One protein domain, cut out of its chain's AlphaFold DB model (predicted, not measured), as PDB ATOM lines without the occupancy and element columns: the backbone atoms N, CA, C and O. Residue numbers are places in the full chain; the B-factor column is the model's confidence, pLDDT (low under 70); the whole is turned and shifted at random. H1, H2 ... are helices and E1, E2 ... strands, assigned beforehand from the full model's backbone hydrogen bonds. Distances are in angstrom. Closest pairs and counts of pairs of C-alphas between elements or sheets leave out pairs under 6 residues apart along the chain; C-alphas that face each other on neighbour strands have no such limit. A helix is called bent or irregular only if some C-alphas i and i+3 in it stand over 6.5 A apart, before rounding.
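What this domain is: This is residues 197 to 381 of the 392 residues of an uncharacterized protein of Hortaea werneckii (UniProt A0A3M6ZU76). A small, strongly twisted four-stranded sheet forms the middle of a body of short helices, with H1, H2 and H10 to one side of it and H3, H4 and H5 to the other. Beyond H8, the long helix H6 runs antiparallel to it as an outlying arm, meeting H8 near one end; residues 264 to 272 and 274 to 279 stick out. The printed part has 185 residues, with the order E1, H1 to H8, E2, H9, E3, E4, H10, H11; the mixed sheet runs E1 E2 E3 E4, and the class is mixed, helices and strands. It is compact, with a radius of gyration of the C-alphas of 17.6 A and spans of 52 by 49 by 28 A.

Where its parts are: E1 is residues 199 to 202, with C-alpha 199 at (228.116, 212.451, 204.153). H1 is 210 to 219, 14.4 A long, H2 222 to 225, H3 236 to 239, H4 245 to 251 and H5 253 to 256. H6 is 271 to 288, 25.9 A, starting at C-alpha (233.381, 224.732, 234.913). H7 is 291 to 294 and H8 299 to 311, 16.5 A. E2 is 316 to 321, 17.2 A, H9 323 to 328, E3 331 to 336, 15.5 A, and E4 342 to 348, 16.0 A. H10 is 350 to 361, 17.9 A, and H11 369 to 372, ending at C-alpha (229.474, 195.864, 217.644).

How they stand to each other: E1 and E2 are parallel, with N 201 and O 319 2.8 A apart; with H1 to H8 between them they form a strand-helix-strand unit, two parallel neighbour strands joined through helices. E2 and E3 are antiparallel, with N 320 and O 332 2.8 A apart, and the hairpin E3 and E4 has N 333 and O 346 at 2.8 A. H1, H4, H5, H8, H9 and H10 only graze the sheet; H11 is on it at a height of 7.5 A, only just over E4, with 3 C-alphas on that strand. H10 touches H2, the closest C-alphas being those of Gly 354 and Ala 225, 4.2 A. H3 is close to H4 but not clearly touching, Tyr 239 to Ile 248 being 7.5 A between C-alphas. H8 is the hub, touching H6, H7 and H11; it meets H6 at a shallow tilt of 6 degrees, opposite ways, with C-alphas of Leu 309 and Glu 287 6.0 A apart. H8 is irregular, C-alphas 305 and 308 being 7.9 A apart, and H10 only just, 351 and 354 being 7.0 A apart. Every O i to N i+4 pair is within hydrogen-bond range in H1, H6 and H9; the counts are 7 of 9 in H8, 6 of 8 in H10 and 0 of 3 in H4, where 4 of 4 O i to N i+3 pairs are.

The domain as a whole: The C-alphas of Gly 208 and Glu 271, the two farthest apart, are 56.2 A from each other. The printed part has no cut, and the link from H5 to H6, 14 residues, is long. Mean pLDDT of the printed part is 85.1; residue 197 and residues 258 to 280 are under 70.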
ATOM      1  N   GLY A 197     226.591 216.424 209.890       66.94
ATOM      2  CA  GLY A 197     227.458 216.498 208.726       66.94
ATOM      3  C   GLY A 197     227.775 215.122 208.155       66.94
ATOM      4  O   GLY A 197     228.876 214.914 207.648       66.94
ATOM      5  N   ILE A 198     226.839 214.178 208.294       84.31
ATOM      6  CA  ILE A 198     226.970 212.820 207.774       84.31
ATOM      7  C   ILE A 198     226.936 212.906 206.257       84.31
ATOM      8  O   ILE A 198     225.982 213.423 205.685       84.31
ATOM      9  N   ILE A 199     227.978 212.395 205.608       89.69
ATOM     10  CA  ILE A 199     228.116 212.451 204.153       89.69
ATOM     11  C   ILE A 199     227.925 211.079 203.516       89.69
ATOM     12  O   ILE A 199     228.336 210.046 204.055       89.69
ATOM     13  N   TRP A 200     227.351 211.096 202.318       94.75
ATOM     14  CA  TRP A 200     227.402 209.995 201.372       94.75
ATOM     15  C   TRP A 200     228.468 210.295 200.325       94.75
ATOM     16  O   TRP A 200     228.314 211.204 199.517       94.75
ATOM     17  N   LEU A 201     229.550 209.526 200.316       96.75
ATOM     18  CA  LEU A 201     230.657 209.681 199.382       96.75
ATOM     19  C   LEU A 201     230.590 208.606 198.301       96.75
ATOM     20  O   LEU A 201     230.756 207.420 198.588       96.75
ATOM     21  N   ARG A 202     230.424 208.998 197.039       97.56
ATOM     22  CA  ARG A 202     230.702 208.094 195.923       97.56
ATOM     23  C   ARG A 202     232.188 208.156 195.590       97.56
ATOM     24  O   ARG A 202     232.683 209.191 195.156       97.56
ATOM     25  N   ALA A 203     232.877 207.034 195.789       96.50
ATOM     26  CA  ALA A 203     234.327 206.936 195.622       96.50
ATOM     27  C   ALA A 203     234.755 206.150 194.372       96.50
ATOM     28  O   ALA A 203     235.945 206.063 194.088       96.50
ATOM     29  N   CYS A 204     233.808 205.558 193.637       96.06
ATOM     30  CA  CYS A 204     234.078 204.773 192.436       96.06
ATOM     31  C   CYS A 204     233.159 205.200 191.281       96.06
ATOM     32  O   CYS A 204     231.937 205.305 191.438       96.06
ATOM     33  N   TYR A 205     233.773 205.416 190.117       96.88
ATOM     34  CA  TYR A 205     233.122 205.901 188.895       96.88
ATOM     35  C   TYR A 205     233.447 205.022 187.681       96.88
ATOM     36  O   TYR A 205     233.418 205.485 186.541       96.88
ATOM     37  N   ASP A 206     233.755 203.741 187.913       95.88
ATOM     38  CA  ASP A 206     233.984 202.782 186.831       95.88
ATOM     39  C   ASP A 206     232.780 202.724 185.873       95.88
ATOM     40  O   ASP A 206     231.622 202.923 186.266       95.88
ATOM     41  N   GLU A 207     233.041 202.399 184.607       94.88
ATOM     42  CA  GLU A 207     232.002 202.289 183.583       94.88
ATOM     43  C   GLU A 207     230.884 201.319 184.016       94.88
ATOM     44  O   GLU A 207     231.133 200.188 184.435       94.88
ATOM     45  N   GLY A 208     229.627 201.766 183.913       93.25
ATOM     46  CA  GLY A 208     228.448 200.970 184.269       93.25
ATOM     47  C   GLY A 208     228.034 201.027 185.745       93.25
ATOM     48  O   GLY A 208     227.031 200.406 186.110       93.25
ATOM     49  N   THR A 209     228.738 201.786 186.590       95.94
ATOM     50  CA  THR A 209     228.403 201.914 188.022       95.94
ATOM     51  C   THR A 209     227.247 202.874 188.314       95.94
ATOM     52  O   THR A 209     226.562 202.682 189.317       95.94
ATOM     53  N   ASP A 210     226.943 203.823 187.423       96.38
ATOM     54  CA  ASP A 210     225.899 204.849 187.627       96.38
ATOM     55  C   ASP A 210     224.539 204.251 188.004       96.38
ATOM     56  O   ASP A 210     223.889 204.667 188.962       96.38
ATOM     57  N   GLY A 211     224.110 203.211 187.285       96.62
ATOM     58  CA  GLY A 211     222.833 202.559 187.564       96.62
ATOM     59  C   GLY A 211     222.812 201.834 188.912       96.62
ATOM     60  O   GLY A 211     221.746 201.688 189.504       96.62
ATOM     61  N   ALA A 212     223.961 201.349 189.392       96.25
ATOM     62  CA  ALA A 212     224.078 200.723 190.707       96.25
ATOM     63  C   ALA A 212     224.089 201.767 191.823       96.25
ATOM     64  O   ALA A 212     223.372 201.603 192.807       96.25
ATOM     65  N   HIS A 213     224.825 202.862 191.636       96.50
ATOM     66  CA  HIS A 213     224.833 203.993 192.555       96.50
ATOM     67  C   HIS A 213     223.436 204.601 192.727       96.50
ATOM     68  O   HIS A 213     222.966 204.721 193.856       96.50
ATOM     69  N   GLN A 214     222.704 204.829 191.632       95.69
ATOM     70  CA  GLN A 214     221.334 205.342 191.713       95.69
ATOM     71  C   GLN A 214     220.386 204.399 192.475       95.69
ATOM     72  O   GLN A 214     219.458 204.863 193.135       95.69
ATOM     73  N   ARG A 215     220.590 203.074 192.403       95.12
ATOM     74  CA  ARG A 215     219.803 202.120 193.207       95.12
ATOM     75  C   ARG A 215     220.091 202.270 194.695       95.12
ATOM     76  O   ARG A 215     219.139 202.317 195.463       95.12
ATOM     77  N   LEU A 216     221.364 202.405 195.072       95.31
ATOM     78  CA  LEU A 216     221.751 202.623 196.466       95.31
ATOM     79  C   LEU A 216     221.108 203.898 197.034       95.31
ATOM     80  O   LEU A 216     220.559 203.856 198.129       95.31
ATOM     81  N   LEU A 217     221.120 205.000 196.275       93.00
ATOM     82  CA  LEU A 217     220.477 206.254 196.688       93.00
ATOM     83  C   LEU A 217     218.953 206.124 196.798       93.00
ATOM     84  O   LEU A 217     218.364 206.575 197.768       93.00
ATOM     85  N   ASN A 218     218.300 205.437 195.856       92.00
ATOM     86  CA  ASN A 218     216.847 205.234 195.914       92.00
ATOM     87  C   ASN A 218     216.393 204.419 197.141       92.00
ATOM     88  O   ASN A 218     215.239 204.530 197.558       92.00
ATOM     89  N   GLU A 219     217.271 203.561 197.658       92.12
ATOM     90  CA  GLU A 219     217.059 202.756 198.864       92.12
ATOM     91  C   GLU A 219     217.402 203.529 200.147       92.12
ATOM     92  O   GLU A 219     216.869 203.220 201.216       92.12
ATOM     93  N   LEU A 220     218.257 204.549 200.051       88.50
ATOM     94  CA  LEU A 220     218.591 205.438 201.151       88.50
ATOM     95  C   LEU A 220     217.408 206.370 201.439       88.50
ATOM     96  O   LEU A 220     216.915 207.083 200.567       88.50
ATOM     97  N   ASN A 221     216.965 206.415 202.694       83.19
ATOM     98  CA  ASN A 221     216.102 207.505 203.130       83.19
ATOM     99  C   ASN A 221     216.969 208.744 203.393       83.19
ATOM    100  O   ASN A 221     217.359 208.978 204.531       83.19
ATOM    101  N   GLU A 222     217.305 209.482 202.332       79.69
ATOM    102  CA  GLU A 222     218.214 210.643 202.352       79.69
ATOM    103  C   GLU A 222     217.832 211.669 203.429       79.69
ATOM    104  O   GLU A 222     218.692 212.106 204.185       79.69
ATOM    105  N   GLU A 223     216.539 211.971 203.572       76.12
ATOM    106  CA  GLU A 223     216.027 212.921 204.569       76.12
ATOM    107  C   GLU A 223     216.345 212.485 206.005       76.12
ATOM    108  O   GLU A 223     216.704 213.311 206.834       76.12
ATOM    109  N   LEU A 224     216.254 211.187 206.310       72.06
ATOM    110  CA  LEU A 224     216.567 210.682 207.651       72.06
ATOM    111  C   LEU A 224     218.048 210.351 207.842       72.06
ATOM    112  O   LEU A 224     218.535 210.387 208.965       72.06
ATOM    113  N   ALA A 225     218.742 209.949 206.780       74.81
ATOM    114  CA  ALA A 225     220.115 209.463 206.864       74.81
ATOM    115  C   ALA A 225     221.152 210.584 206.725       74.81
ATOM    116  O   ALA A 225     222.232 210.484 207.302       74.81
ATOM    117  N   LEU A 226     220.847 211.609 205.926       78.88
ATOM    118  CA  LEU A 226     221.767 212.686 205.553       78.88
ATOM    119  C   LEU A 226     221.218 214.084 205.858       78.88
ATOM    120  O   LEU A 226     221.994 215.035 205.799       78.88
ATOM    121  N   GLU A 227     219.916 214.208 206.144       72.62
ATOM    122  CA  GLU A 227     219.156 215.451 206.382       72.62
ATOM    123  C   GLU A 227     219.050 216.396 205.175       72.62
ATOM    124  O   GLU A 227     217.982 216.950 204.917       72.62
ATOM    125  N   VAL A 228     220.131 216.571 204.413       75.56
ATOM    126  CA  VAL A 228     220.220 217.502 203.285       75.56
ATOM    127  C   VAL A 228     220.922 216.880 202.077       75.56
ATOM    128  O   VAL A 228     221.981 216.266 202.197       75.56
ATOM    129  N   ASP A 229     220.383 217.130 200.879       76.50
ATOM    130  CA  ASP A 229     220.927 216.640 199.599       76.50
ATOM    131  C   ASP A 229     222.398 217.048 199.374       76.50
ATOM    132  O   ASP A 229     223.155 216.344 198.708       76.50
ATOM    133  N   GLN A 230     222.836 218.167 199.965       80.69
ATOM    134  CA  GLN A 230     224.213 218.674 199.869       80.69
ATOM    135  C   GLN A 230     225.259 217.729 200.485       80.69
ATOM    136  O   GLN A 230     226.452 217.877 200.223       80.69
ATOM    137  N   ASN A 231     224.828 216.757 201.291       87.19
ATOM    138  CA  ASN A 231     225.702 215.757 201.887       87.19
ATOM    139  C   ASN A 231     225.997 214.570 200.950       87.19
ATOM    140  O   ASN A 231     226.803 213.707 201.302       87.19
ATOM    141  N   ILE A 232     225.398 214.532 199.755       92.25
ATOM    142  CA  ILE A 232     225.731 213.566 198.703       92.25
ATOM    143  C   ILE A 232     226.881 214.121 197.856       92.25
ATOM    144  O   ILE A 232     226.735 215.086 197.109       92.25
ATOM    145  N   LEU A 233     228.043 213.482 197.963       95.06
ATOM    146  CA  LEU A 233     229.265 213.818 197.241       95.06
ATOM    147  C   LEU A 233     229.433 212.854 196.058       95.06
ATOM    148  O   LEU A 233     229.977 211.756 196.207       95.06
ATOM    149  N   ASP A 234     228.918 213.264 194.899       95.81
ATOM    150  CA  ASP A 234     228.862 212.484 193.653       95.81
ATOM    151  C   ASP A 234     229.392 213.315 192.470       95.81
ATOM    152  O   ASP A 234     228.640 213.865 191.669       95.81
ATOM    153  N   ASP A 235     230.717 213.453 192.399       96.25
ATOM    154  CA  ASP A 235     231.438 214.111 191.305       96.25
ATOM    155  C   ASP A 235     232.780 213.397 191.085       96.25
ATOM    156  O   ASP A 235     233.682 213.450 191.927       96.25
ATOM    157  N   ALA A 236     232.920 212.741 189.931       96.25
ATOM    158  CA  ALA A 236     234.108 211.969 189.572       96.25
ATOM    159  C   ALA A 236     235.390 212.815 189.552       96.25
ATOM    160  O   ALA A 236     236.458 212.330 189.916       96.25
ATOM    161  N   ALA A 237     235.305 214.087 189.151       95.31
ATOM    162  CA  ALA A 237     236.478 214.954 189.077       95.31
ATOM    163  C   ALA A 237     237.013 215.328 190.468       95.31
ATOM    164  O   ALA A 237     238.177 215.711 190.593       95.31
ATOM    165  N   LEU A 238     236.173 215.226 191.501       95.06
ATOM    166  CA  LEU A 238     236.499 215.638 192.864       95.06
ATOM    167  C   LEU A 238     236.734 214.456 193.805       95.06
ATOM    168  O   LEU A 238     237.572 214.565 194.702       95.06
ATOM    169  N   TYR A 239     235.995 213.359 193.618       96.38
ATOM    170  CA  TYR A 239     235.823 212.308 194.624       96.38
ATOM    171  C   TYR A 239     236.155 210.893 194.134       96.38
ATOM    172  O   TYR A 239     235.890 209.933 194.854       96.38
ATOM    173  N   ASP A 240     236.747 210.732 192.946       95.62
ATOM    174  CA  ASP A 240     237.237 209.431 192.464       95.62
ATOM    175  C   ASP A 240     238.495 208.986 193.236       95.62
ATOM    176  O   ASP A 240     239.636 209.086 192.782       95.62
ATOM    177  N   TYR A 241     238.282 208.577 194.485       94.69
ATOM    178  CA  TYR A 241     239.332 208.180 195.420       94.69
ATOM    179  C   TYR A 241     239.596 206.672 195.420       94.69
ATOM    180  O   TYR A 241     240.572 206.221 196.024       94.69
ATOM    181  N   GLY A 242     238.745 205.883 194.761       92.94
ATOM    182  CA  GLY A 242     238.776 204.430 194.842       92.94
ATOM    183  C   GLY A 242     238.658 203.966 196.293       92.94
ATOM    184  O   GLY A 242     237.715 204.321 197.001       92.94
ATOM    185  N   ASP A 243     239.643 203.194 196.748       92.12
ATOM    186  CA  ASP A 243     239.668 202.655 198.110       92.12
ATOM    187  C   ASP A 243     240.136 203.686 199.161       92.12
ATOM    188  O   ASP A 243     239.930 203.484 200.359       92.12
ATOM    189  N   ASP A 244     240.745 204.805 198.743       94.81
ATOM    190  CA  ASP A 244     241.311 205.821 199.641       94.81
ATOM    191  C   ASP A 244     240.308 206.937 199.967       94.81
ATOM    192  O   ASP A 244     240.572 208.134 199.840       94.81
ATOM    193  N   TRP A 245     239.114 206.542 200.407       94.81
ATOM    194  CA  TRP A 245     238.028 207.460 200.765       94.81
ATOM    195  C   TRP A 245     238.448 208.517 201.805       94.81
ATOM    196  O   TRP A 245     237.863 209.599 201.845       94.81
ATOM    197  N   ARG A 246     239.487 208.245 202.614       95.12
ATOM    198  CA  ARG A 246     240.038 209.156 203.637       95.12
ATOM    199  C   ARG A 246     240.518 210.480 203.050       95.12
ATOM    200  O   ARG A 246     240.559 211.475 203.775       95.12
ATOM    201  N   ARG A 247     240.817 210.526 201.745       94.88
ATOM    202  CA  ARG A 247     241.170 211.760 201.028       94.88
ATOM    203  C   ARG A 247     240.100 212.842 201.118       94.88
ATOM    204  O   ARG A 247     240.439 214.016 201.001       94.88
ATOM    205  N   ILE A 248     238.848 212.495 201.432       95.19
ATOM    206  CA  ILE A 248     237.813 213.497 201.709       95.19
ATOM    207  C   ILE A 248     238.219 214.461 202.832       95.19
ATOM    208  O   ILE A 248     237.894 215.644 202.774       95.19
ATOM    209  N   PHE A 249     238.996 214.000 203.815       95.25
ATOM    210  CA  PHE A 249     239.477 214.838 204.912       95.25
ATOM    211  C   PHE A 249     240.663 215.728 204.531       95.25
ATOM    212  O   PHE A 249     241.048 216.583 205.317       95.25
ATOM    213  N   GLU A 250     241.255 215.576 203.346       94.56
ATOM    214  CA  GLU A 250     242.196 216.577 202.823       94.56
ATOM    215  C   GLU A 250     241.456 217.825 202.334       94.56
ATOM    216  O   GLU A 250     241.998 218.928 202.324       94.56
ATOM    217  N   VAL A 251     240.202 217.647 201.935       93.62
ATOM    218  CA  VAL A 251     239.376 218.696 201.351       93.62
ATOM    219  C   VAL A 251     238.441 219.273 202.406       93.62
ATOM    220  O   VAL A 251     238.309 220.484 202.508       93.62
ATOM    221  N   VAL A 252     237.811 218.432 203.223       92.31
ATOM    222  CA  VAL A 252     236.780 218.838 204.191       92.31
ATOM    223  C   VAL A 252     237.101 218.302 205.599       92.31
ATOM    224  O   VAL A 252     236.275 217.619 206.210       92.31
ATOM    225  N   PRO A 253     238.307 218.568 206.151       92.50
ATOM    226  CA  PRO A 253     238.683 218.127 207.500       92.50
ATOM    227  C   PRO A 253     237.782 218.707 208.592       92.50
ATOM    228  O   PRO A 253     237.791 218.220 209.719       92.50
ATOM    229  N   GLU A 254     236.997 219.738 208.286       88.69
ATOM    230  CA  GLU A 254     235.979 220.294 209.169       88.69
ATOM    231  C   GLU A 254     234.938 219.233 209.591       88.69
ATOM    232  O   GLU A 254     234.415 219.293 210.698       88.69
ATOM    233  N   ARG A 255     234.741 218.168 208.797       85.56
ATOM    234  CA  ARG A 255     233.916 216.997 209.163       85.56
ATOM    235  C   ARG A 255     234.517 216.127 210.282       85.56
ATOM    236  O   ARG A 255     233.829 215.278 210.842       85.56
ATOM    237  N   LEU A 256     235.786 216.349 210.637       88.06
ATOM    238  CA  LEU A 256     236.467 215.726 211.781       88.06
ATOM    239  C   LEU A 256     236.342 216.547 213.071       88.06
ATOM    240  O   LEU A 256     236.985 216.227 214.076       88.06
ATOM    241  N   PHE A 257     235.617 217.662 213.055       79.00
ATOM    242  CA  PHE A 257     235.339 218.395 214.279       79.00
ATOM    243  C   PHE A 257     234.224 217.655 215.007       79.00
ATOM    244  O   PHE A 257     233.228 217.253 214.409       79.00
ATOM    245  N   LYS A 258     234.427 217.394 216.297       69.31
ATOM    246  CA  LYS A 258     233.327 217.013 217.174       69.31
ATOM    247  C   LYS A 258     232.418 218.230 217.293       69.31
ATOM    248  O   LYS A 258     232.938 219.346 217.286       69.31
ATOM    249  N   GLU A 259     231.109 218.035 217.403       57.59
ATOM    250  CA  GLU A 259     230.200 219.120 217.775       57.59
ATOM    251  C   GLU A 259     230.595 219.666 219.150       57.59
ATOM    252  O   GLU A 259     230.186 219.183 220.200       57.59
ATOM    253  N   THR A 260     231.450 220.676 219.114       44.41
ATOM    254  CA  THR A 260     231.727 221.625 220.182       44.41
ATOM    255  C   THR A 260     231.576 223.035 219.618       44.41
ATOM    256  O   THR A 260     232.346 223.939 219.923       44.41
ATOM    257  N   LEU A 261     230.567 223.252 218.764       40.03
ATOM    258  CA  LEU A 261     230.181 224.612 218.373       40.03
ATOM    259  C   LEU A 261     229.485 225.363 219.521       40.03
ATOM    260  O   LEU A 261     229.534 226.590 219.530       40.03
ATOM    261  N   ASP A 262     228.980 224.663 220.546       38.59
ATOM    262  CA  ASP A 262     228.598 225.299 221.818       38.59
ATOM    263  C   ASP A 262     229.820 225.881 222.562       38.59
ATOM    264  O   ASP A 262     229.723 226.953 223.158       38.59
ATOM    265  N   GLU A 263     231.005 225.261 222.446       41.16
ATOM    266  CA  GLU A 263     232.254 225.750 223.069       41.16
ATOM    267  C   GLU A 263     232.905 226.918 222.302       41.16
ATOM    268  O   GLU A 263     233.851 227.537 222.793       41.16
ATOM    269  N   MET A 264     232.429 227.209 221.086       37.31
ATOM    270  CA  MET A 264     232.862 228.357 220.280       37.31
ATOM    271  C   MET A 264     231.883 229.535 220.332       37.31
ATOM    272  O   MET A 264     232.176 230.581 219.746       37.31
ATOM    273  N   SER A 265     230.765 229.406 221.058       38.62
ATOM    274  CA  SER A 265     230.031 230.580 221.525       38.62
ATOM    275  C   SER A 265     230.974 231.430 222.391       38.62
ATOM    276  O   SER A 265     231.870 230.911 223.052       38.62
ATOM    277  N   GLU A 266     230.845 232.755 222.357       43.53
ATOM    278  CA  GLU A 266     231.756 233.686 223.050       43.53
ATOM    279  C   GLU A 266     231.796 233.520 224.588       43.53
ATOM    280  O   GLU A 266     232.527 234.239 225.278       43.53
ATOM    281  N   GLU A 267     231.039 232.573 225.143       42.41
ATOM    282  CA  GLU A 267     231.104 232.189 226.540       42.41
ATOM    283  C   GLU A 267     232.210 231.151 226.759       42.41
ATOM    284  O   GLU A 267     232.215 230.051 226.218       42.41
ATOM    285  N   MET A 268     233.188 231.549 227.575       38.84
ATOM    286  CA  MET A 268     234.237 230.696 228.136       38.84
ATOM    287  C   MET A 268     233.714 229.285 228.460       38.84
ATOM    288  O   MET A 268     232.646 229.206 229.071       38.84
ATOM    289  N   PRO A 269     234.495 228.211 228.203       40.53
ATOM    290  CA  PRO A 269     234.163 226.871 228.682       40.53
ATOM    291  C   PRO A 269     233.793 226.966 230.156       40.53
ATOM    292  O   PRO A 269     234.593 227.431 230.982       40.53
ATOM    293  N   THR A 270     232.556 226.624 230.487       42.03
ATOM    294  CA  THR A 270     232.102 226.723 231.867       42.03
ATOM    295  C   THR A 270     232.824 225.656 232.698       42.03
ATOM    296  O   THR A 270     233.316 224.654 232.178       42.03
ATOM    297  N   GLU A 271     232.883 225.808 234.028       40.72
ATOM    298  CA  GLU A 271     233.381 224.732 234.913       40.72
ATOM    299  C   GLU A 271     232.617 223.400 234.722       40.72
ATOM    300  O   GLU A 271     233.083 222.348 235.166       40.72
ATOM    301  N   VAL A 272     231.445 223.437 234.077       37.62
ATOM    302  CA  VAL A 272     230.649 222.265 233.709       37.62
ATOM    303  C   VAL A 272     231.291 221.518 232.535       37.62
ATOM    304  O   VAL A 272     231.453 220.307 232.658       37.62
ATOM    305  N   ASP A 273     231.770 222.214 231.497       43.78
ATOM    306  CA  ASP A 273     232.374 221.626 230.280       43.78
ATOM    307  C   ASP A 273     233.721 220.941 230.554       43.78
ATOM    308  O   ASP A 273     234.022 219.850 230.052       43.78
ATOM    309  N   ALA A 274     234.511 221.533 231.454       43.94
ATOM    310  CA  ALA A 274     235.739 220.920 231.948       43.94
ATOM    311  C   ALA A 274     235.454 219.628 232.736       43.94
ATOM    312  O   ALA A 274     236.184 218.647 232.589       43.94
ATOM    313  N   ARG A 275     234.366 219.586 233.524       41.53
ATOM    314  CA  ARG A 275     233.944 218.365 234.232       41.53
ATOM    315  C   ARG A 275     233.443 217.295 233.266       41.53
ATOM    316  O   ARG A 275     233.749 216.128 233.485       41.53
ATOM    317  N   THR A 276     232.717 217.641 232.203       54.31
ATOM    318  CA  THR A 276     232.259 216.668 231.193       54.31
ATOM    319  C   THR A 276     233.435 216.061 230.431       54.31
ATOM    320  O   THR A 276     233.520 214.835 230.330       54.31
ATOM    321  N   THR A 277     234.401 216.873 230.002       57.00
ATOM    322  CA  THR A 277     235.628 216.386 229.345       57.00
ATOM    323  C   THR A 277     236.472 215.520 230.284       57.00
ATOM    324  O   THR A 277     236.865 214.409 229.921       57.00
ATOM    325  N   GLU A 278     236.661 215.946 231.537       58.50
ATOM    326  CA  GLU A 278     237.378 215.163 232.551       58.50
ATOM    327  C   GLU A 278     236.673 213.824 232.842       58.50
ATOM    328  O   GLU A 278     237.331 212.790 232.998       58.50
ATOM    329  N   THR A 279     235.332 213.796 232.837       66.75
ATOM    330  CA  THR A 279     234.567 212.544 232.974       66.75
ATOM    331  C   THR A 279     234.688 211.636 231.752       66.75
ATOM    332  O   THR A 279     234.724 210.415 231.909       66.75
ATOM    333  N   TYR A 280     234.803 212.194 230.547       67.81
ATOM    334  CA  TYR A 280     234.974 211.437 229.307       67.81
ATOM    335  C   TYR A 280     236.350 210.773 229.230       67.81
ATOM    336  O   TYR A 280     236.472 209.566 229.012       67.81
ATOM    337  N   GLU A 281     237.402 211.540 229.505       73.44
ATOM    338  CA  GLU A 281     238.766 211.024 229.570       73.44
ATOM    339  C   GLU A 281     238.938 210.005 230.698       73.44
ATOM    340  O   GLU A 281     239.690 209.037 230.557       73.44
ATOM    341  N   ALA A 282     238.251 210.198 231.828       79.38
ATOM    342  CA  ALA A 282     238.216 209.214 232.903       79.38
ATOM    343  C   ALA A 282     237.581 207.895 232.442       79.38
ATOM    344  O   ALA A 282     238.175 206.845 232.681       79.38
ATOM    345  N   ARG A 283     236.451 207.940 231.719       78.06
ATOM    346  CA  ARG A 283     235.805 206.746 231.141       78.06
ATOM    347  C   ARG A 283     236.713 206.027 230.149       78.06
ATOM    348  O   ARG A 283     236.870 204.817 230.243       78.06
ATOM    349  N   ILE A 284     237.379 206.754 229.249       82.06
ATOM    350  CA  ILE A 284     238.348 206.155 228.316       82.06
ATOM    351  C   ILE A 284     239.499 205.487 229.077       82.06
ATOM    352  O   ILE A 284     239.895 204.371 228.742       82.06
ATOM    353  N   ARG A 285     240.054 206.148 230.102       84.38
ATOM    354  CA  ARG A 285     241.130 205.576 230.930       84.38
ATOM    355  C   ARG A 285     240.678 204.333 231.691       84.38
ATOM    356  O   ARG A 285     241.466 203.405 231.839       84.38
ATOM    357  N   GLU A 286     239.446 204.322 232.187       85.12
ATOM    358  CA  GLU A 286     238.850 203.171 232.860       85.12
ATOM    359  C   GLU A 286     238.665 201.995 231.893       85.12
ATOM    360  O   GLU A 286     239.173 200.909 232.160       85.12
ATOM    361  N   GLU A 287     238.054 202.227 230.731       85.38
ATOM    362  CA  GLU A 287     237.848 201.194 229.708       85.38
ATOM    363  C   GLU A 287     239.177 200.630 229.181       85.38
ATOM    364  O   GLU A 287     239.317 199.423 229.010       85.38
ATOM    365  N   LYS A 288     240.217 201.462 229.013       85.50
ATOM    366  CA  LYS A 288     241.567 200.997 228.631       85.50
ATOM    367  C   LYS A 288     242.203 200.042 229.646       85.50
ATOM    368  O   LYS A 288     243.102 199.286 229.281       85.50
ATOM    369  N   ARG A 289     241.762 200.070 230.908       85.75
ATOM    370  CA  ARG A 289     242.219 199.158 231.971       85.75
ATOM    371  C   ARG A 289     241.418 197.863 232.024       85.75
ATOM    372  O   ARG A 289     241.740 197.012 232.854       85.75
ATOM    373  N   ASN A 290     240.405 197.699 231.171       84.38
ATOM    374  CA  ASN A 290     239.623 196.477 231.111       84.38
ATOM    375  C   ASN A 290     240.551 195.279 230.806       84.38
ATOM    376  O   ASN A 290     241.176 195.238 229.739       84.38
ATOM    377  N   PRO A 291     240.673 194.302 231.728       79.69
ATOM    378  CA  PRO A 291     241.568 193.165 231.544       79.69
ATOM    379  C   PRO A 291     241.174 192.300 230.342       79.69
ATOM    380  O   PRO A 291     242.053 191.686 229.737       79.69
ATOM    381  N   ASP A 292     239.896 192.298 229.952       85.94
ATOM    382  CA  ASP A 292     239.383 191.498 228.838       85.94
ATOM    383  C   ASP A 292     239.979 191.931 227.495       85.94
ATOM    384  O   ASP A 292     240.166 191.100 226.608       85.94
ATOM    385  N   ILE A 293     240.349 193.209 227.353       85.50
ATOM    386  CA  ILE A 293     241.023 193.722 226.151       85.50
ATOM    387  C   ILE A 293     242.383 193.041 225.986       85.50
ATOM    388  O   ILE A 293     242.723 192.577 224.899       85.50
ATOM    389  N   ASN A 294     243.158 192.961 227.070       80.88
ATOM    390  CA  ASN A 294     244.485 192.343 227.051       80.88
ATOM    391  C   ASN A 294     244.410 190.808 227.033       80.88
ATOM    392  O   ASN A 294     245.359 190.157 226.601       80.88
ATOM    393  N   ALA A 295     243.302 190.228 227.501       83.25
ATOM    394  CA  ALA A 295     243.049 188.790 227.479       83.25
ATOM    395  C   ALA A 295     242.407 188.297 226.167       83.25
ATOM    396  O   ALA A 295     242.198 187.092 226.010       83.25
ATOM    397  N   ALA A 296     242.084 189.195 225.230       86.56
ATOM    398  CA  ALA A 296     241.442 188.841 223.972       86.56
ATOM    399  C   ALA A 296     242.313 187.875 223.149       86.56
ATOM    400  O   ALA A 296     243.427 188.197 222.739       86.56
ATOM    401  N   SER A 297     241.784 186.677 222.890       85.50
ATOM    402  CA  SER A 297     242.485 185.611 222.164       85.50
ATOM    403  C   SER A 297     242.403 185.742 220.643       85.50
ATOM    404  O   SER A 297     243.201 185.136 219.932       85.50
ATOM    405  N   ASP A 298     241.413 186.484 220.149       90.25
ATOM    406  CA  ASP A 298     241.141 186.696 218.729       90.25
ATOM    407  C   ASP A 298     240.443 188.048 218.491       90.25
ATOM    408  O   ASP A 298     240.053 188.749 219.431       90.25
ATOM    409  N   THR A 299     240.261 188.412 217.218       87.75
ATOM    410  CA  THR A 299     239.637 189.678 216.807       87.75
ATOM    411  C   THR A 299     238.191 189.816 217.282       87.75
ATOM    412  O   THR A 299     237.749 190.927 217.558       87.75
ATOM    413  N   LYS A 300     237.438 188.718 217.427       90.62
ATOM    414  CA  LYS A 300     236.039 188.777 217.871       90.62
ATOM    415  C   LYS A 300     235.947 189.039 219.373       90.62
ATOM    416  O   LYS A 300     235.136 189.850 219.815       90.62
ATOM    417  N   ALA A 301     236.787 188.373 220.162       91.06
ATOM    418  CA  ALA A 301     236.943 188.649 221.583       91.06
ATOM    419  C   ALA A 301     237.403 190.094 221.806       91.06
ATOM    420  O   ALA A 301     236.809 190.794 222.626       91.06
ATOM    421  N   LEU A 302     238.375 190.560 221.014       92.62
ATOM    422  CA  LEU A 302     238.839 191.943 221.055       92.62
ATOM    423  C   LEU A 302     237.717 192.920 220.701       92.62
ATOM    424  O   LEU A 302     237.525 193.901 221.413       92.62
ATOM    425  N   SER A 303     236.952 192.645 219.639       92.25
ATOM    426  CA  SER A 303     235.837 193.491 219.208       92.25
ATOM    427  C   SER A 303     234.829 193.702 220.333       92.25
ATOM    428  O   SER A 303     234.497 194.845 220.643       92.25
ATOM    429  N   ARG A 304     234.421 192.627 221.018       90.75
ATOM    430  CA  ARG A 304     233.511 192.725 222.170       90.75
ATOM    431  C   ARG A 304     234.130 193.486 223.340       90.75
ATOM    432  O   ARG A 304     233.469 194.333 223.927       90.75
ATOM    433  N   ALA A 305     235.393 193.209 223.663       91.75
ATOM    434  CA  ALA A 305     236.077 193.844 224.788       91.75
ATOM    435  C   ALA A 305     236.331 195.347 224.568       91.75
ATOM    436  O   ALA A 305     236.432 196.103 225.529       91.75
ATOM    437  N   THR A 306     236.429 195.787 223.312       92.94
ATOM    438  CA  THR A 306     236.767 197.171 222.940       92.94
ATOM    439  C   THR A 306     235.581 197.987 222.435       92.94
ATOM    440  O   THR A 306     235.769 199.153 222.107       92.94
ATOM    441  N   VAL A 307     234.365 197.429 222.368       92.38
ATOM    442  CA  VAL A 307     233.211 198.095 221.733       92.38
ATOM    443  C   VAL A 307     232.943 199.487 222.311       92.38
ATOM    444  O   VAL A 307     232.905 200.461 221.565       92.38
ATOM    445  N   LYS A 308     232.886 199.617 223.641       88.88
ATOM    446  CA  LYS A 308     232.675 200.909 224.310       88.88
ATOM    447  C   LYS A 308     233.847 201.855 224.099       88.88
ATOM    448  O   LYS A 308     233.648 203.016 223.774       88.88
ATOM    449  N   LEU A 309     235.072 201.355 224.248       90.38
ATOM    450  CA  LEU A 309     236.276 202.156 224.040       90.38
ATOM    451  C   LEU A 309     236.342 202.723 222.616       90.38
ATOM    452  O   LEU A 309     236.678 203.889 222.438       90.38
ATOM    453  N   HIS A 310     236.010 201.907 221.618       93.31
ATOM    454  CA  HIS A 310     235.957 202.318 220.221       93.31
ATOM    455  C   HIS A 310     234.843 203.334 220.000       93.31
ATOM    456  O   HIS A 310     235.108 204.347 219.373       93.31
ATOM    457  N   PHE A 311     233.652 203.131 220.568       90.25
ATOM    458  CA  PHE A 311     232.566 204.114 220.497       90.25
ATOM    459  C   PHE A 311     233.003 205.487 221.014       90.25
ATOM    460  O   PHE A 311     232.819 206.485 220.329       90.25
ATOM    461  N   TRP A 312     233.703 205.532 222.150       86.38
ATOM    462  CA  TRP A 312     234.264 206.777 222.680       86.38
ATOM    463  C   TRP A 312     235.420 207.362 221.846       86.38
ATOM    464  O   TRP A 312     235.825 208.505 222.063       86.38
ATOM    465  N   ALA A 313     235.993 206.606 220.916       88.69
ATOM    466  CA  ALA A 313     236.996 207.121 219.992       88.69
ATOM    467  C   ALA A 313     236.382 207.669 218.696       88.69
ATOM    468  O   ALA A 313     237.048 208.428 217.996       88.69
ATOM    469  N   VAL A 314     235.140 207.294 218.367       89.88
ATOM    470  CA  VAL A 314     234.469 207.775 217.159       89.88
ATOM    471  C   VAL A 314     234.140 209.253 217.309       89.88
ATOM    472  O   VAL A 314     233.545 209.680 218.298       89.88
ATOM    473  N   ASN A 315     234.516 210.025 216.296       86.88
ATOM    474  CA  ASN A 315     234.110 211.411 216.156       86.88
ATOM    475  C   ASN A 315     232.820 211.524 215.342       86.88
ATOM    476  O   ASN A 315     231.921 212.263 215.724       86.88
ATOM    477  N   ASN A 316     232.747 210.800 214.224       88.88
ATOM    478  CA  ASN A 316     231.595 210.786 213.329       88.88
ATOM    479  C   ASN A 316     231.649 209.545 212.411       88.88
ATOM    480  O   ASN A 316     232.540 208.695 212.546       88.88
ATOM    481  N   TYR A 317     230.707 209.433 211.480       91.81
ATOM    482  CA  TYR A 317     230.674 208.381 210.475       91.81
ATOM    483  C   TYR A 317     230.307 208.910 209.085       91.81
ATOM    484  O   TYR A 317     229.836 210.033 208.922       91.81
ATOM    485  N   LEU A 318     230.564 208.099 208.059       93.38
ATOM    486  CA  LEU A 318     230.173 208.385 206.680       93.38
ATOM    487  C   LEU A 318     229.809 207.106 205.926       93.38
ATOM    488  O   LEU A 318     230.238 206.009 206.299       93.38
ATOM    489  N   PHE A 319     229.056 207.266 204.842       95.56
ATOM    490  CA  PHE A 319     228.758 206.196 203.897       95.56
ATOM    491  C   PHE A 319     229.672 206.315 202.677       95.56
ATOM    492  O   PHE A 319     229.803 207.399 202.113       95.56
ATOM    493  N   VAL A 320     230.267 205.208 202.232       97.56
ATOM    494  CA  VAL A 320     231.030 205.134 200.979       97.56
ATOM    495  C   VAL A 320     230.334 204.193 200.002       97.56
ATOM    496  O   VAL A 320     230.138 203.005 200.276       97.56
ATOM    497  N   ALA A 321     230.006 204.724 198.829       97.50
ATOM    498  CA  ALA A 321     229.654 203.958 197.647       97.50
ATOM    499  C   ALA A 321     230.925 203.704 196.820       97.50
ATOM    500  O   ALA A 321     231.281 204.479 195.928       97.50
ATOM    501  N   ASP A 322     231.636 202.637 197.177       97.06
ATOM    502  CA  ASP A 322     232.815 202.133 196.472       97.06
ATOM    503  C   ASP A 322     232.443 201.017 195.476       97.06
ATOM    504  O   ASP A 322     231.272 200.663 195.302       97.06
ATOM    505  N   ARG A 323     233.448 200.419 194.825       96.19
ATOM    506  CA  ARG A 323     233.229 199.316 193.877       96.19
ATOM    507  C   ARG A 323     232.449 198.154 194.504       96.19
ATOM    508  O   ARG A 323     231.505 197.645 193.901       96.19
ATOM    509  N   VAL A 324     232.802 197.761 195.729       97.00
ATOM    510  CA  VAL A 324     232.152 196.649 196.442       97.00
ATOM    511  C   VAL A 324     230.686 196.972 196.742       97.00
ATOM    512  O   VAL A 324     229.836 196.082 196.681       97.00
ATOM    513  N   ALA A 325     230.354 198.233 197.021       97.12
ATOM    514  CA  ALA A 325     228.975 198.654 197.227       97.12
ATOM    515  C   ALA A 325     228.113 198.426 195.980       97.12
ATOM    516  O   ALA A 325     226.983 197.951 196.099       97.12
ATOM    517  N   PHE A 326     228.651 198.674 194.786       96.12
ATOM    518  CA  PHE A 326     227.932 198.447 193.529       96.12
ATOM    519  C   PHE A 326     227.753 196.968 193.190       96.12
ATOM    520  O   PHE A 326     226.732 196.590 192.615       96.12
ATOM    521  N   GLU A 327     228.717 196.130 193.568       95.81
ATOM    522  CA  GLU A 327     228.643 194.678 193.382       95.81
ATOM    523  C   GLU A 327     227.663 194.016 194.358       95.81
ATOM    524  O   GLU A 327     226.962 193.069 194.002       95.81
ATOM    525  N   THR A 328     227.611 194.506 195.598       96.94
ATOM    526  CA  THR A 328     226.892 193.841 196.698       96.94
ATOM    527  C   THR A 328     225.566 194.495 197.072       96.94
ATOM    528  O   THR A 328     224.785 193.885 197.804       96.94
ATOM    529  N   GLY A 329     225.307 195.720 196.610       96.62
ATOM    530  CA  GLY A 329     224.174 196.530 197.059       96.62
ATOM    531  C   GLY A 329     224.325 197.042 198.498       96.62
ATOM    532  O   GLY A 329     223.328 197.360 199.138       96.62
ATOM    533  N   LYS A 330     225.547 197.065 199.050       97.25
ATOM    534  CA  LYS A 330     225.806 197.465 200.441       97.25
ATOM    535  C   LYS A 330     226.873 198.549 200.536       97.25
ATOM    536  O   LYS A 330     228.045 198.290 200.262       97.25
ATOM    537  N   ALA A 331     226.481 199.735 200.990       96.81
ATOM    538  CA  ALA A 331     227.413 200.821 201.261       96.81
ATOM    539  C   ALA A 331     228.395 200.434 202.378       96.81
ATOM    540  O   ALA A 331     228.060 199.666 203.287       96.81
ATOM    541  N   LEU A 332     229.618 200.955 202.304       97.56
ATOM    542  CA  LEU A 332     230.552 200.902 203.423       97.56
ATOM    543  C   LEU A 332     230.163 201.989 204.422       97.56
ATOM    544  O   LEU A 332     230.213 203.167 204.097       97.56
ATOM    545  N   LEU A 333     229.807 201.595 205.633       96.06
ATOM    546  CA  LEU A 333     229.672 202.497 206.763       96.06
ATOM    547  C   LEU A 333     231.009 202.556 207.492       96.06
ATOM    548  O   LEU A 333     231.519 201.518 207.925       96.06
ATOM    549  N   VAL A 334     231.573 203.752 207.630       96.81
ATOM    550  CA  VAL A 334     232.857 203.948 208.302       96.81
ATOM    551  C   VAL A 334     232.698 204.849 209.511       96.81
ATOM    552  O   VAL A 334     232.298 205.997 209.371       96.81
ATOM    553  N   PHE A 335     233.108 204.349 210.673       95.19
ATOM    554  CA  PHE A 335     233.290 205.135 211.887       95.19
ATOM    555  C   PHE A 335     234.728 205.604 211.965       95.19
ATOM    556  O   PHE A 335     235.650 204.779 211.944       95.19
ATOM    557  N   PHE A 336     234.928 206.907 212.094       95.50
ATOM    558  CA  PHE A 336     236.257 207.491 212.129       95.50
ATOM    559  C   PHE A 336     236.466 208.366 213.356       95.50
ATOM    560  O   PHE A 336     235.524 208.910 213.932       95.50
ATOM    561  N   ASP A 337     237.721 208.468 213.772       93.81
ATOM    562  CA  ASP A 337     238.130 209.319 214.882       93.81
ATOM    563  C   ASP A 337     238.460 210.748 214.428       93.81
ATOM    564  O   ASP A 337     238.299 211.125 213.268       93.81
ATOM    565  N   ASP A 338     238.957 211.563 215.351       91.81
ATOM    566  CA  ASP A 338     239.336 212.950 215.103       91.81
ATOM    567  C   ASP A 338     240.553 213.122 214.173       91.81
ATOM    568  O   ASP A 338     240.872 214.245 213.784       91.81
ATOM    569  N   CYS A 339     241.232 212.050 213.783       94.12
ATOM    570  CA  CYS A 339     242.302 212.072 212.790       94.12
ATOM    571  C   CYS A 339     241.868 211.444 211.456       94.12
ATOM    572  O   CYS A 339     242.711 211.253 210.579       94.12
ATOM    573  N   GLY A 340     240.587 211.084 211.300       94.56
ATOM    574  CA  GLY A 340     240.074 210.396 210.114       94.56
ATOM    575  C   GLY A 340     240.517 208.931 210.008       94.56
ATOM    576  O   GLY A 340     240.390 208.323 208.942       94.56
ATOM    577  N   ARG A 341     241.053 208.343 211.085       96.19
ATOM    578  CA  ARG A 341     241.416 206.919 211.121       96.19
ATOM    579  C   ARG A 341     240.153 206.095 211.285       96.19
ATOM    580  O   ARG A 341     239.262 206.461 212.049       96.19
ATOM    581  N   THR A 342     240.097 204.949 210.615       97.38
ATOM    582  CA  THR A 342     238.988 204.007 210.790       97.38
ATOM    583  C   THR A 342     239.041 203.436 212.199       97.38
ATOM    584  O   THR A 342     239.990 202.743 212.553       97.38
ATOM    585  N   VAL A 343     238.002 203.684 212.985       96.94
ATOM    586  CA  VAL A 343     237.786 203.006 214.263       96.94
ATOM    587  C   VAL A 343     237.170 201.640 213.991       96.94
ATOM    588  O   VAL A 343     237.695 200.603 214.404       96.94
ATOM    589  N   ARG A 344     236.055 201.649 213.257       97.56
ATOM    590  CA  ARG A 344     235.275 200.475 212.867       97.56
ATOM    591  C   ARG A 344     234.651 200.693 211.491       97.56
ATOM    592  O   ARG A 344     234.415 201.835 211.107       97.56
ATOM    593  N   GLN A 345     234.359 199.619 210.768       97.56
ATOM    594  CA  GLN A 345     233.637 199.694 209.499       97.56
ATOM    595  C   GLN A 345     232.767 198.458 209.248       97.56
ATOM    596  O   GLN A 345     233.110 197.345 209.652       97.56
ATOM    597  N   SER A 346     231.642 198.639 208.564       96.69
ATOM    598  CA  SER A 346     230.720 197.552 208.225       96.69
ATOM    599  C   SER A 346     230.045 197.788 206.875       96.69
ATOM    600  O   SER A 346     230.043 198.891 206.336       96.69
ATOM    601  N   ARG A 347     229.505 196.721 206.274       96.88
ATOM    602  CA  ARG A 347     228.750 196.793 205.014       96.88
ATOM    603  C   ARG A 347     227.267 196.739 205.317       96.88
ATOM    604  O   ARG A 347     226.778 195.699 205.764       96.88
ATOM    605  N   ILE A 348     226.555 197.816 205.018       95.19
ATOM    606  CA  ILE A 348     225.146 197.958 205.380       95.19
ATOM    607  C   ILE A 348     224.274 198.198 204.156       95.19
ATOM    608  O   ILE A 348     224.726 198.700 203.128       95.19
ATOM    609  N   ARG A 349     223.004 197.810 204.264       94.50
ATOM    610  CA  ARG A 349     222.003 198.171 203.257       94.50
ATOM    611  C   ARG A 349     221.659 199.657 203.416       94.50
ATOM    612  O   ARG A 349     221.481 200.074 204.562       94.50
ATOM    613  N   PRO A 350     221.521 200.433 202.326       91.88
ATOM    614  CA  PRO A 350     221.208 201.863 202.412       91.88
ATOM    615  C   PRO A 350     219.932 202.175 203.208       91.88
ATOM    616  O   PRO A 350     219.877 203.168 203.924       91.88
ATOM    617  N   GLU A 351     218.947 201.274 203.180       91.00
ATOM    618  CA  GLU A 351     217.682 201.390 203.926       91.00
ATOM    619  C   GLU A 351     217.874 201.545 205.445       91.00
ATOM    620  O   GLU A 351     216.995 202.066 206.134       91.00
ATOM    621  N   LEU A 352     219.006 201.074 205.979       88.12
ATOM    622  CA  LEU A 352     219.327 201.158 207.402       88.12
ATOM    623  C   LEU A 352     219.898 202.523 207.803       88.12
ATOM    624  O   LEU A 352     219.988 202.788 208.994       88.12
ATOM    625  N   GLY A 353     220.233 203.406 206.852       83.56
ATOM    626  CA  GLY A 353     220.858 204.700 207.144       83.56
ATOM    627  C   GLY A 353     220.017 205.618 208.041       83.56
ATOM    628  O   GLY A 353     220.561 206.257 208.932       83.56
ATOM    629  N   GLY A 354     218.691 205.640 207.863       80.94
ATOM    630  CA  GLY A 354     217.788 206.450 208.695       80.94
ATOM    631  C   GLY A 354     217.713 205.976 210.155       80.94
ATOM    632  O   GLY A 354     217.990 206.766 211.055       80.94
ATOM    633  N   PRO A 355     217.380 204.695 210.422       83.75
ATOM    634  CA  PRO A 355     217.467 204.125 211.770       83.75
ATOM    635  C   PRO A 355     218.837 204.347 212.419       83.75
ATOM    636  O   PRO A 355     218.920 204.721 213.583       83.75
ATOM    637  N   PHE A 356     219.900 204.200 211.626       83.06
ATOM    638  CA  PHE A 356     221.271 204.378 212.075       83.06
ATOM    639  C   PHE A 356     221.567 205.807 212.559       83.06
ATOM    640  O   PHE A 356     222.200 205.989 213.600       83.06
ATOM    641  N   ALA A 357     221.070 206.825 211.850       81.56
ATOM    642  CA  ALA A 357     221.173 208.217 212.284       81.56
ATOM    643  C   ALA A 357     220.437 208.471 213.611       81.56
ATOM    644  O   ALA A 357     220.956 209.185 214.471       81.56
ATOM    645  N   GLY A 358     219.285 207.826 213.822       80.00
ATOM    646  CA  GLY A 358     218.567 207.854 215.101       80.00
ATOM    647  C   GLY A 358     219.373 207.240 216.250       80.00
ATOM    648  O   GLY A 358     219.565 207.880 217.281       80.00
ATOM    649  N   ASP A 359     219.922 206.039 216.058       84.25
ATOM    650  CA  ASP A 359     220.729 205.352 217.079       84.25
ATOM    651  C   ASP A 359     222.029 206.114 217.412       84.25
ATOM    652  O   ASP A 359     222.515 206.088 218.551       84.25
ATOM    653  N   TRP A 360     222.604 206.809 216.422       83.25
ATOM    654  CA  TRP A 360     223.721 207.732 216.621       83.25
ATOM    655  C   TRP A 360     223.316 208.915 217.508       83.25
ATOM    656  O   TRP A 360     224.001 209.186 218.496       83.25
ATOM    657  N   PHE A 361     222.184 209.559 217.207       76.50
ATOM    658  CA  PHE A 361     221.635 210.673 217.988       76.50
ATOM    659  C   PHE A 361     221.346 210.280 219.442       76.50
ATOM    660  O   PHE A 361     221.649 211.020 220.377       76.50
ATOM    661  N   GLU A 362     220.801 209.083 219.650       78.06
ATOM    662  CA  GLU A 362     220.495 208.558 220.982       78.06
ATOM    663  C   GLU A 362     221.747 208.094 221.754       78.06
ATOM    664  O   GLU A 362     221.675 207.813 222.953       78.06
ATOM    665  N   GLY A 363     222.915 208.032 221.101       80.88
ATOM    666  CA  GLY A 363     224.174 207.604 221.714       80.88
ATOM    667  C   GLY A 363     224.238 206.102 222.011       80.88
ATOM    668  O   GLY A 363     225.074 205.659 222.805       80.88
ATOM    669  N   ILE A 364     223.376 205.309 221.374       83.88
ATOM    670  CA  ILE A 364     223.249 203.858 221.577       83.88
ATOM    671  C   ILE A 364     223.844 203.044 220.428       83.88
ATOM    672  O   ILE A 364     223.776 201.820 220.435       83.88
ATOM    673  N   ILE A 365     224.505 203.699 219.470       85.94
ATOM    674  CA  ILE A 365     225.081 203.043 218.289       85.94
ATOM    675  C   ILE A 365     226.018 201.878 218.618       85.94
ATOM    676  O   ILE A 365     226.158 200.945 217.844       85.94
ATOM    677  N   HIS A 366     226.660 201.908 219.784       87.88
ATOM    678  CA  HIS A 366     227.567 200.862 220.234       87.88
ATOM    679  C   HIS A 366     226.864 199.549 220.615       87.88
ATOM    680  O   HIS A 366     227.540 198.540 220.824       87.88
ATOM    681  N   GLU A 367     225.534 199.568 220.714       89.38
ATOM    682  CA  GLU A 367     224.680 198.409 220.965       89.38
ATOM    683  C   GLU A 367     224.164 197.762 219.665       89.38
ATOM    684  O   GLU A 367     223.645 196.646 219.713       89.38
ATOM    685  N   THR A 368     224.332 198.413 218.506       91.25
ATOM    686  CA  THR A 368     223.884 197.885 217.208       91.25
ATOM    687  C   THR A 368     224.853 196.843 216.657       91.25
ATOM    688  O   THR A 368     226.057 196.865 216.936       91.25
ATOM    689  N   GLU A 369     224.350 195.915 215.837       92.12
ATOM    690  CA  GLU A 369     225.196 194.901 215.193       92.12
ATOM    691  C   GLU A 369     226.168 195.547 214.194       92.12
ATOM    692  O   GLU A 369     227.329 195.140 214.101       92.12
ATOM    693  N   GLU A 370     225.721 196.602 213.510       92.50
ATOM    694  CA  GLU A 370     226.475 197.381 212.528       92.50
ATOM    695  C   GLU A 370     227.740 198.014 213.111       92.50
ATOM    696  O   GLU A 370     228.686 198.253 212.357       92.50
ATOM    697  N   PHE A 371     227.770 198.265 214.425       93.62
ATOM    698  CA  PHE A 371     228.943 198.745 215.149       93.62
ATOM    699  C   PHE A 371     229.644 197.634 215.942       93.62
ATOM    700  O   PHE A 371     230.869 197.480 215.866       93.62
ATOM    701  N   ALA A 372     228.902 196.847 216.723       92.75
ATOM    702  CA  ALA A 372     229.474 195.864 217.644       92.75
ATOM    703  C   ALA A 372     230.209 194.728 216.912       92.75
ATOM    704  O   ALA A 372     231.288 194.309 217.343       92.75
ATOM    705  N   GLU A 373     229.681 194.283 215.771       93.94
ATOM    706  CA  GLU A 373     230.283 193.237 214.933       93.94
ATOM    707  C   GLU A 373     231.067 193.814 213.738       93.94
ATOM    708  O   GLU A 373     231.570 193.060 212.902       93.94
ATOM    709  N   ALA A 374     231.213 195.141 213.668       96.00
ATOM    710  CA  ALA A 374     232.014 195.815 212.653       96.00
ATOM    711  C   ALA A 374     233.482 195.367 212.673       96.00
ATOM    712  O   ALA A 374     234.059 195.061 213.723       96.00
ATOM    713  N   GLU A 375     234.114 195.411 211.503       97.31
ATOM    714  CA  GLU A 375     235.551 195.224 211.372       97.31
ATOM    715  C   GLU A 375     236.283 196.362 212.090       97.31
ATOM    716  O   GLU A 375     235.987 197.536 211.875       97.31
ATOM    717  N   ILE A 376     237.244 196.019 212.949       97.62
ATOM    718  CA  ILE A 376     238.088 196.997 213.644       97.62
ATOM    719  C   ILE A 376     239.126 197.537 212.660       97.62
ATOM    720  O   ILE A 376     239.819 196.760 212.004       97.62
ATOM    721  N   GLY A 377     239.274 198.861 212.601       97.31
ATOM    722  CA  GLY A 377     240.279 199.480 211.746       97.31
ATOM    723  C   GLY A 377     241.714 199.130 212.168       97.31
ATOM    724  O   GLY A 377     241.984 198.888 213.349       97.31
ATOM    725  N   PRO A 378     242.666 199.105 211.222       96.12
ATOM    726  CA  PRO A 378     244.008 198.579 211.463       96.12
ATOM    727  C   PRO A 378     244.783 199.350 212.536       96.12
ATOM    728  O   PRO A 378     245.564 198.758 213.279       96.12
ATOM    729  N   GLU A 379     244.544 200.654 212.679       96.06
ATOM    730  CA  GLU A 379     245.172 201.480 213.708       96.06
ATOM    731  C   GLU A 379     244.694 201.131 215.130       96.06
ATOM    732  O   GLU A 379     245.415 201.411 216.088       96.06
ATOM    733  N   TYR A 380     243.528 200.491 215.268       95.25
ATOM    734  CA  TYR A 380     242.910 200.073 216.534       95.25
ATOM    735  C   TYR A 380     243.132 198.588 216.866       95.25
ATOM    736  O   TYR A 380     242.794 198.128 217.959       95.25
ATOM    737  N   LEU A 381     243.731 197.824 215.950       94.69
ATOM    738  CA  LEU A 381     244.150 196.444 216.200       94.69
ATOM    739  C   LEU A 381     245.422 196.383 217.067       94.69
ATOM    740  O   LEU A 381     246.155 197.370 217.166       94.69
TER     741      LEU A 381